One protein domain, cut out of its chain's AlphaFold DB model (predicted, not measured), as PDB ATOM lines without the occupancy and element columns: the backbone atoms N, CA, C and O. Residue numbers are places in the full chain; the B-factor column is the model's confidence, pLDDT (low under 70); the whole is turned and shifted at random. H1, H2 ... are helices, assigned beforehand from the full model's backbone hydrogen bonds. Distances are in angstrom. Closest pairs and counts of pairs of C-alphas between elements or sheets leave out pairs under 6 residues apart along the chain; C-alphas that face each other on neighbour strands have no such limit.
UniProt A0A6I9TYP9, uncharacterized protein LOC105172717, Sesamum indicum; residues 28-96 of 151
ATOM      1  N   ARG A  28     -28.586  53.543 106.980       82.88
ATOM      2  CA  ARG A  28     -27.180  53.158 106.874       82.88
ATOM      3  C   ARG A  28     -26.296  54.336 106.491       82.88
ATOM      4  O   ARG A  28     -25.234  54.502 107.093       82.88
ATOM      5  N   ASP A  29     -26.728  55.153 105.535       82.69
ATOM      6  CA  ASP A  29     -25.979  56.334 105.099       82.69
ATOM      7  C   ASP A  29     -25.858  57.368 106.229       82.69
ATOM      8  O   ASP A  29     -24.759  57.857 106.493       82.69
ATOM      9  N   GLU A  30     -26.931  57.623 106.981       84.44
ATOM     10  CA  GLU A  30     -26.913  58.485 108.171       84.44
ATOM     11  C   GLU A  30     -25.986  57.934 109.266       84.44
ATOM     12  O   GLU A  30     -25.183  58.667 109.854       84.44
ATOM     13  N   ALA A  31     -26.026  56.622 109.527       83.75
ATOM     14  CA  ALA A  31     -25.132  55.981 110.488       83.75
ATOM     15  C   ALA A  31     -23.656  56.085 110.066       83.75
ATOM     16  O   ALA A  31     -22.780  56.295 110.912       83.75
ATOM     17  N   TRP A  32     -23.361  55.956 108.770       79.19
ATOM     18  CA  TRP A  32     -22.008  56.109 108.235       79.19
ATOM     19  C   TRP A  32     -21.530  57.563 108.294       79.19
ATOM     20  O   TRP A  32     -20.418  57.839 108.750       79.19
ATOM     21  N   MET A  33     -22.386  58.512 107.912       80.69
ATOM     22  CA  MET A  33     -22.096  59.943 107.980       80.69
ATOM     23  C   MET A  33     -21.849  60.409 109.417       80.69
ATOM     24  O   MET A  33     -20.895  61.154 109.660       80.69
ATOM     25  N   ASN A  34     -22.634  59.923 110.384       80.44
ATOM     26  CA  ASN A  34     -22.434  60.214 111.803       80.44
ATOM     27  C   ASN A  34     -21.110  59.650 112.329       80.44
ATOM     28  O   ASN A  34     -20.356  60.383 112.976       80.44
ATOM     29  N   ARG A  35     -20.765  58.400 111.990       74.19
ATOM     30  CA  ARG A  35     -19.442  57.830 112.311       74.19
ATOM     31  C   ARG A  35     -18.314  58.672 111.729       74.19
ATOM     32  O   ARG A  35     -17.397  59.066 112.446       74.19
ATOM     33  N   ARG A  36     -18.420  59.046 110.453       71.44
ATOM     34  CA  ARG A  36     -17.402  59.843 109.761       71.44
ATOM     35  C   ARG A  36     -17.267  61.254 110.332       71.44
ATOM     36  O   ARG A  36     -16.159  61.785 110.393       71.44
ATOM     37  N   LYS A  37     -18.370  61.874 110.758       76.44
ATOM     38  CA  LYS A  37     -18.366  63.176 111.440       76.44
ATOM     39  C   LYS A  37     -17.654  63.077 112.787       76.44
ATOM     40  O   LYS A  37     -16.762  63.879 113.044       76.44
ATOM     41  N   ASN A  38     -17.970  62.065 113.593       69.25
ATOM     42  CA  ASN A  38     -17.299  61.811 114.871       69.25
ATOM     43  C   ASN A  38     -15.798  61.552 114.683       69.25
ATOM     44  O   ASN A  38     -14.978  62.120 115.403       69.25
ATOM     45  N   HIS A  39     -15.429  60.793 113.653       67.56
ATOM     46  CA  HIS A  39     -14.037  60.554 113.288       67.56
ATOM     47  C   HIS A  39     -13.302  61.846 112.870       67.56
ATOM     48  O   HIS A  39     -12.170  62.086 113.279       67.56
ATOM     49  N   ARG A  40     -13.949  62.751 112.115       68.06
ATOM     50  CA  ARG A  40     -13.372  64.067 111.767       68.06
ATOM     51  C   ARG A  40     -13.167  64.974 112.982       68.06
ATOM     52  O   ARG A  40     -12.194  65.719 113.002       68.06
ATOM     53  N   LEU A  41     -14.052  64.907 113.974       66.25
ATOM     54  CA  LEU A  41     -13.920  65.655 115.229       66.25
ATOM     55  C   LEU A  41     -12.809  65.077 116.123       66.25
ATOM     56  O   LEU A  41     -12.136  65.825 116.825       66.25
ATOM     57  N   ARG A  42     -12.574  63.761 116.046       64.06
ATOM     58  CA  ARG A  42     -11.488  63.044 116.736       64.06
ATOM     59  C   ARG A  42     -10.147  63.066 116.004       64.06
ATOM     60  O   ARG A  42      -9.156  62.594 116.546       64.06
ATOM     61  N   ARG A  43     -10.075  63.687 114.822       59.28
ATOM     62  CA  ARG A  43      -8.893  63.774 113.941       59.28
ATOM     63  C   ARG A  43      -7.724  64.601 114.521       59.28
ATOM     64  O   ARG A  43      -6.809  64.997 113.800       59.28
ATOM     65  N   GLY A  44      -7.733  64.851 115.830       58.19
ATOM     66  CA  GLY A  44      -6.593  65.302 116.617       58.19
ATOM     67  C   GLY A  44      -5.573  64.175 116.805       58.19
ATOM     68  O   GLY A  44      -5.456  63.613 117.886       58.19
ATOM     69  N   ARG A  45      -4.824  63.876 115.738       63.38
ATOM     70  CA  ARG A  45      -3.474  63.266 115.721       63.38
ATOM     71  C   ARG A  45      -3.210  61.908 116.396       63.38
ATOM     72  O   ARG A  45      -2.063  61.474 116.328       63.38
ATOM     73  N   SER A  46      -4.182  61.225 116.992       73.62
ATOM     74  CA  SER A  46      -3.962  59.911 117.619       73.62
ATOM     75  C   SER A  46      -4.769  58.814 116.930       73.62
ATOM     76  O   SER A  46      -5.899  59.045 116.512       73.62
ATOM     77  N   VAL A  47      -4.143  57.647 116.773       85.31
ATOM     78  CA  VAL A  47      -4.780  56.406 116.306       85.31
ATOM     79  C   VAL A  47      -5.583  55.828 117.472       85.31
ATOM     80  O   VAL A  47      -5.042  55.722 118.574       85.31
ATOM     81  N   THR A  48      -6.852  55.482 117.254       86.94
ATOM     82  CA  THR A  48      -7.713  54.854 118.273       86.94
ATOM     83  C   THR A  48      -7.820  53.341 118.084       86.94
ATOM     84  O   THR A  48      -7.431  52.808 117.051       86.94
ATOM     85  N   ASP A  49      -8.383  52.650 119.076       88.69
ATOM     86  CA  ASP A  49      -8.667  51.208 119.008       88.69
ATOM     87  C   ASP A  49      -9.606  50.872 117.834       88.69
ATOM     88  O   ASP A  49      -9.286  50.016 117.016       88.69
ATOM     89  N   ASP A  50     -10.670  51.668 117.654       88.75
ATOM     90  CA  ASP A  50     -11.573  51.559 116.496       88.75
ATOM     91  C   ASP A  50     -10.819  51.637 115.148       88.75
ATOM     92  O   ASP A  50     -11.125  50.888 114.224       88.75
ATOM     93  N   ASP A  51      -9.803  52.507 115.026       89.19
ATOM     94  CA  ASP A  51      -9.024  52.645 113.787       89.19
ATOM     95  C   ASP A  51      -8.173  51.386 113.510       89.19
ATOM     96  O   ASP A  51      -7.923  51.045 112.351       89.19
ATOM     97  N   LEU A  52      -7.699  50.701 114.562       91.31
ATOM     98  CA  LEU A  52      -6.958  49.438 114.449       91.31
ATOM     99  C   LEU A  52      -7.886  48.290 114.042       91.31
ATOM    100  O   LEU A  52      -7.512  47.487 113.186       91.31
ATOM    101  N   ASP A  53      -9.090  48.241 114.612       91.88
ATOM    102  CA  ASP A  53     -10.113  47.258 114.258       91.88
ATOM    103  C   ASP A  53     -10.599  47.432 112.814       91.88
ATOM    104  O   ASP A  53     -10.734  46.445 112.090       91.88
ATOM    105  N   GLU A  54     -10.792  48.670 112.349       91.62
ATOM    106  CA  GLU A  54     -11.110  48.954 110.945       91.62
ATOM    107  C   GLU A  54      -9.999  48.468 110.006       91.62
ATOM    108  O   GLU A  54     -10.274  47.797 109.007       91.62
ATOM    109  N   LEU A  55      -8.734  48.750 110.341       91.19
ATOM    110  CA  LEU A  55      -7.590  48.290 109.553       91.19
ATOM    111  C   LEU A  55      -7.498  46.757 109.530       91.19
ATOM    112  O   LEU A  55      -7.255  46.166 108.477       91.19
ATOM    113  N   ARG A  56      -7.734  46.104 110.673       92.62
ATOM    114  CA  ARG A  56      -7.774  44.643 110.779       92.62
ATOM    115  C   ARG A  56      -8.904  44.045 109.944       92.62
ATOM    116  O   ARG A  56      -8.662  43.104 109.195       92.62
ATOM    117  N   ALA A  57     -10.105  44.611 110.019       94.56
ATOM    118  CA  ALA A  57     -11.242  44.166 109.222       94.56
ATOM    119  C   ALA A  57     -10.955  44.276 107.716       94.56
ATOM    120  O   ALA A  57     -11.364  43.408 106.948       94.56
ATOM    121  N   CYS A  58     -10.211  45.300 107.278       92.94
ATOM    122  CA  CYS A  58      -9.753  45.385 105.892       92.94
ATOM    123  C   CYS A  58      -8.849  44.202 105.503       92.94
ATOM    124  O   CYS A  58      -9.038  43.638 104.426       92.94
ATOM    125  N   PHE A  59      -7.916  43.786 106.363       91.62
ATOM    126  CA  PHE A  59      -7.098  42.597 106.101       91.62
ATOM    127  C   PHE A  59      -7.930  41.310 106.070       91.62
ATOM    128  O   PHE A  59      -7.749  40.497 105.164       91.62
ATOM    129  N   ASP A  60      -8.885  41.152 106.988       94.88
ATOM    130  CA  ASP A  60      -9.779  39.983 107.037       94.88
ATOM    131  C   ASP A  60     -10.664  39.878 105.778       94.88
ATOM    132  O   ASP A  60     -10.995  38.783 105.324       94.88
ATOM    133  N   LEU A  61     -11.007  41.017 105.168       94.94
ATOM    134  CA  LEU A  61     -11.713  41.096 103.883       94.94
ATOM    135  C   LEU A  61     -10.805  40.840 102.664       94.94
ATOM    136  O   LEU A  61     -11.298  40.796 101.536       94.94
ATOM    137  N   GLY A  62      -9.496  40.676 102.868       92.38
ATOM    138  CA  GLY A  62      -8.511  40.413 101.819       92.38
ATOM    139  C   GLY A  62      -7.916  41.661 101.162       92.38
ATOM    140  O   GLY A  62      -7.222  41.536 100.150       92.38
ATOM    141  N   PHE A  63      -8.152  42.861 101.706       89.62
ATOM    142  CA  PHE A  63      -7.424  44.053 101.270       89.62
ATOM    143  C   PHE A  63      -5.983  43.997 101.774       89.62
ATOM    144  O   PHE A  63      -5.708  43.521 102.871       89.62
ATOM    145  N   ASN A  64      -5.051  44.513 100.980       86.94
ATOM    146  CA  ASN A  64      -3.644  44.606 101.343       86.94
ATOM    147  C   ASN A  64      -3.101  45.992 100.988       86.94
ATOM    148  O   ASN A  64      -3.627  46.680 100.113       86.94
ATOM    149  N   PHE A  65      -2.063  46.407 101.714       87.12
ATOM    150  CA  PHE A  65      -1.521  47.764 101.635       87.12
ATOM    151  C   PHE A  65       0.001  47.802 101.446       87.12
ATOM    152  O   PHE A  65       0.616  48.843 101.634       87.12
ATOM    153  N   ASP A  66       0.617  46.687 101.052       78.06
ATOM    154  CA  ASP A  66       2.078  46.568 100.936       78.06
ATOM    155  C   ASP A  66       2.620  47.012  99.562       78.06
ATOM    156  O   ASP A  66       3.797  46.823  99.253       78.06
ATOM    157  N   SER A  67       1.770  47.606  98.717       80.00
ATOM    158  CA  SER A  67       2.174  48.103  97.400       80.00
ATOM    159  C   SER A  67       3.020  49.380  97.518       80.00
ATOM    160  O   SER A  67       2.635  50.295  98.253       80.00
ATOM    161  N   PRO A  68       4.129  49.510  96.763       71.75
ATOM    162  CA  PRO A  68       4.912  50.745  96.713       71.75
ATOM    163  C   PRO A  68       4.126  51.937  96.137       71.75
ATOM    164  O   PRO A  68       4.475  53.080  96.428       71.75
ATOM    165  N   ASP A  69       3.044  51.678  95.394       77.94
ATOM    166  CA  ASP A  69       2.202  52.686  94.730       77.94
ATOM    167  C   ASP A  69       0.947  53.061  95.544       77.94
ATOM    168  O   ASP A  69      -0.086  53.450  94.993       77.94
ATOM    169  N   LEU A  70       0.989  52.904  96.868       81.69
ATOM    170  CA  LEU A  70      -0.168  53.148  97.726       81.69
ATOM    171  C   LEU A  70      -0.633  54.617  97.667       81.69
ATOM    172  O   LEU A  70       0.155  55.537  97.893       81.69
ATOM    173  N   ASP A  71      -1.930  54.845  97.413       83.38
ATOM    174  CA  ASP A  71      -2.480  56.202  97.298       83.38
ATOM    175  C   ASP A  71      -2.317  56.963  98.632       83.38
ATOM    176  O   ASP A  71      -2.861  56.530  99.658       83.38
ATOM    177  N   PRO A  72      -1.637  58.128  98.658       80.00
ATOM    178  CA  PRO A  72      -1.492  58.934  99.868       80.00
ATOM    179  C   PRO A  72      -2.837  59.325 100.499       80.00
ATOM    180  O   PRO A  72      -2.900  59.550 101.711       80.00
ATOM    181  N   LYS A  73      -3.940  59.350  99.736       83.31
ATOM    182  CA  LYS A  73      -5.286  59.602 100.281       83.31
ATOM    183  C   LYS A  73      -5.767  58.503 101.228       83.31
ATOM    184  O   LYS A  73      -6.591  58.794 102.101       83.31
ATOM    185  N   LEU A  74      -5.244  57.281 101.122       84.00
ATOM    186  CA  LEU A  74      -5.589  56.187 102.031       84.00
ATOM    187  C   LEU A  74      -5.090  56.466 103.443       84.00
ATOM    188  O   LEU A  74      -5.858  56.298 104.381       84.00
ATOM    189  N   SER A  75      -3.887  57.027 103.598       79.81
ATOM    190  CA  SER A  75      -3.378  57.444 104.916       79.81
ATOM    191  C   SER A  75      -4.263  58.503 105.595       79.81
ATOM    192  O   SER A  75      -4.351  58.564 106.817       79.81
ATOM    193  N   SER A  76      -4.979  59.313 104.805       76.88
ATOM    194  CA  SER A  76      -5.926  60.322 105.308       76.88
ATOM    195  C   SER A  76      -7.319  59.766 105.651       76.88
ATOM    196  O   SER A  76      -8.128  60.450 106.295       76.88
ATOM    197  N   THR A  77      -7.608  58.553 105.172       80.44
ATOM    198  CA  THR A  77      -8.868  57.827 105.373       80.44
ATOM    199  C   THR A  77      -8.731  56.807 106.498       80.44
ATOM    200  O   THR A  77      -9.641  56.701 107.306       80.44
ATOM    201  N   PHE A  78      -7.577  56.144 106.582       85.81
ATOM    202  CA  PHE A  78      -7.214  55.152 107.586       85.81
ATOM    203  C   PHE A  78      -6.006  55.654 108.392       85.81
ATOM    204  O   PHE A  78      -4.862  55.442 107.981       85.81
ATOM    205  N   PRO A  79      -6.214  56.322 109.538       84.00
ATOM    206  CA  PRO A  79      -5.109  56.851 110.337       84.00
ATOM    207  C   PRO A  79      -4.181  55.752 110.876       84.00
ATOM    208  O   PRO A  79      -2.969  55.961 110.955       84.00
ATOM    209  N   ALA A  80      -4.716  54.561 111.168       90.81
ATOM    210  CA  ALA A  80      -3.936  53.393 111.582       90.81
ATOM    211  C   ALA A  80      -2.965  52.888 110.499       90.81
ATOM    212  O   ALA A  80      -1.945  52.275 110.815       90.81
ATOM    213  N   LEU A  81      -3.232  53.178 109.221       90.12
ATOM    214  CA  LEU A  81      -2.426  52.688 108.105       90.12
ATOM    215  C   LEU A  81      -0.991  53.226 108.147       90.12
ATOM    216  O   LEU A  81      -0.039  52.491 107.889       90.12
ATOM    217  N   GLY A  82      -0.820  54.499 108.522       87.19
ATOM    218  CA  GLY A  82       0.507  55.098 108.682       87.19
ATOM    219  C   GLY A  82       1.313  54.439 109.804       87.19
ATOM    220  O   GLY A  82       2.514  54.209 109.652       87.19
ATOM    221  N   PHE A  83       0.645  54.083 110.906       87.06
ATOM    222  CA  PHE A  83       1.256  53.365 112.024       87.06
ATOM    223  C   PHE A  83       1.679  51.944 111.624       87.06
ATOM    224  O   PHE A  83       2.835  51.579 111.834       87.06
ATOM    225  N   TYR A  84       0.794  51.184 110.966       90.25
ATOM    226  CA  TYR A  84       1.112  49.861 110.412       90.25
ATOM    227  C   TYR A  84       2.355  49.910 109.522       90.25
ATOM    228  O   TYR A  84       3.291  49.138 109.718       90.25
ATOM    229  N   HIS A  85       2.416  50.870 108.597       87.56
ATOM    230  CA  HIS A  85       3.540  50.984 107.672       87.56
ATOM    231  C   HIS A  85       4.864  51.299 108.380       87.56
ATOM    232  O   HIS A  85       5.912  50.792 107.973       87.56
ATOM    233  N   ALA A  86       4.835  52.125 109.430       86.38
ATOM    234  CA  ALA A  86       6.015  52.450 110.228       86.38
ATOM    235  C   ALA A  86       6.545  51.223 110.990       86.38
ATOM    236  O   ALA A  86       7.747  50.951 110.960       86.38
ATOM    237  N   VAL A  87       5.649  50.452 111.615       85.38
ATOM    238  CA  VAL A  87       5.998  49.225 112.351       85.38
ATOM    239  C   VAL A  87       6.482  48.131 111.397       85.38
ATOM    240  O   VAL A  87       7.545  47.547 111.615       85.38
ATOM    241  N   ASN A  88       5.757  47.900 110.301       83.12
ATOM    242  CA  ASN A  88       6.082  46.863 109.323       83.12
ATOM    243  C   ASN A  88       7.412  47.154 108.605       83.12
ATOM    244  O   ASN A  88       8.231  46.257 108.419       83.12
ATOM    245  N   ARG A  89       7.710  48.426 108.290       77.50
ATOM    246  CA  ARG A  89       9.028  48.825 107.757       77.50
ATOM    247  C   ARG A  89      10.168  48.518 108.722       77.50
ATOM    248  O   ARG A  89      11.233  48.108 108.271       77.50
ATOM    249  N   ASN A  90       9.973  48.722 110.025       67.69
ATOM    250  CA  ASN A  90      11.006  48.426 111.016       67.69
ATOM    251  C   ASN A  90      11.293  46.916 111.105       67.69
ATOM    252  O   ASN A  90      12.452  46.522 111.211       67.69
ATOM    253  N   TYR A  91      10.256  46.084 110.986       66.25
ATOM    254  CA  TYR A  91      10.386  44.627 110.947       66.25
ATOM    255  C   TYR A  91      11.075  44.141 109.658       66.25
ATOM    256  O   TYR A  91      12.070  43.426 109.711       66.25
ATOM    257  N   SER A  92      10.643  44.605 108.484       63.00
ATOM    258  CA  SER A  92      11.272  44.222 107.208       63.00
ATOM    259  C   SER A  92      12.730  44.694 107.095       63.00
ATOM    260  O   SER A  92      13.587  43.981 106.562       63.00
ATOM    261  N   ASN A  93      13.051  45.870 107.646       58.53
ATOM    262  CA  ASN A  93      14.423  46.380 107.694       58.53
ATOM    263  C   ASN A  93      15.304  45.642 108.709       58.53
ATOM    264  O   ASN A  93      16.508  45.536 108.472       58.53
ATOM    265  N   SER A  94      14.758  45.139 109.823       55.28
ATOM    266  CA  SER A  94      15.538  44.342 110.777       55.28
ATOM    267  C   SER A  94      15.881  42.964 110.206       55.28
ATOM    268  O   SER A  94      17.023  42.530 110.347       55.28
ATOM    269  N   LEU A  95      14.970  42.335 109.452       52.00
ATOM    270  CA  LEU A  95      15.258  41.087 108.732       52.00
ATOM    271  C   LEU A  95      16.273  41.289 107.594       52.00
ATOM    272  O   LEU A  95      17.146  40.450 107.392       52.00
ATOM    273  N   SER A  96      16.228  42.428 106.897       46.66
ATOM    274  CA  SER A  96      17.196  42.754 105.833       46.66
ATOM    275  C   SER A  96      18.592  43.114 106.369       46.66
ATOM    276  O   SER A  96      19.584  43.020 105.649       46.66
TER     277      SER A  96
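AT A GLANCE: This is residues 28 to 96 of the 151 residues of the protein "uncharacterized protein LOC105172717" of Sesamum indicum (UniProt A0A6I9TYP9). The longest helix, H4, and H2 meet near their first ends as an open V, and H1 stands off at the other end of the model, touching no helix. The far end of H4, residues 90 to 96, and residues 28 to 35 of H1 stick out. The 69 printed residues hold four named helices, H1 to H4 in order, and no named strand: all helix, loose, radius of gyration of the C-alphas 13.7 A, spans 46 by 27 by 21 A.

IN THESE COORDINATES: Find C-alpha 79 at (-5.109, 56.851, 110.337); from there H4, residues 79 to 96, runs 26.8 A to C-alpha 96 at (17.196, 42.754, 105.833). H2 is residues 49 to 60, 16.4 A; H3 is residues 72 to 77, 9.3 A; H1, residues 28 to 41, 20.0 A, begins at (-27.180, 53.158, 106.874).

HOW THE PARTS SIT: Look at Asp 51 and Ala 80, the closest C-alphas of H2 and H4, 5.6 A apart: the helices touch through residues 51 to 55 and 79 to 81 alone, at a steep tilt of 64 degrees, the same way. H3 and H4 only just touch, with 3 pairs of C-alphas within 8 A and only at the corner; the closest C-alphas, of Ser 75 and Leu 81, are 5.8 A apart. H1 is apart from H2, H3 and H4. Every O i to N i+4 pair is within hydrogen-bond range in H1 and H2, 1 of 2 in H3 and 13 of 14 in H4.

THE WHOLE: The C-alphas farthest apart, of Glu 30 and Ser 96, are 46.9 A apart. The printed part has no cut; the link from H2 to H3 is long, and pLDDT is under 70 at residues 38 to 45 and 90 to 96.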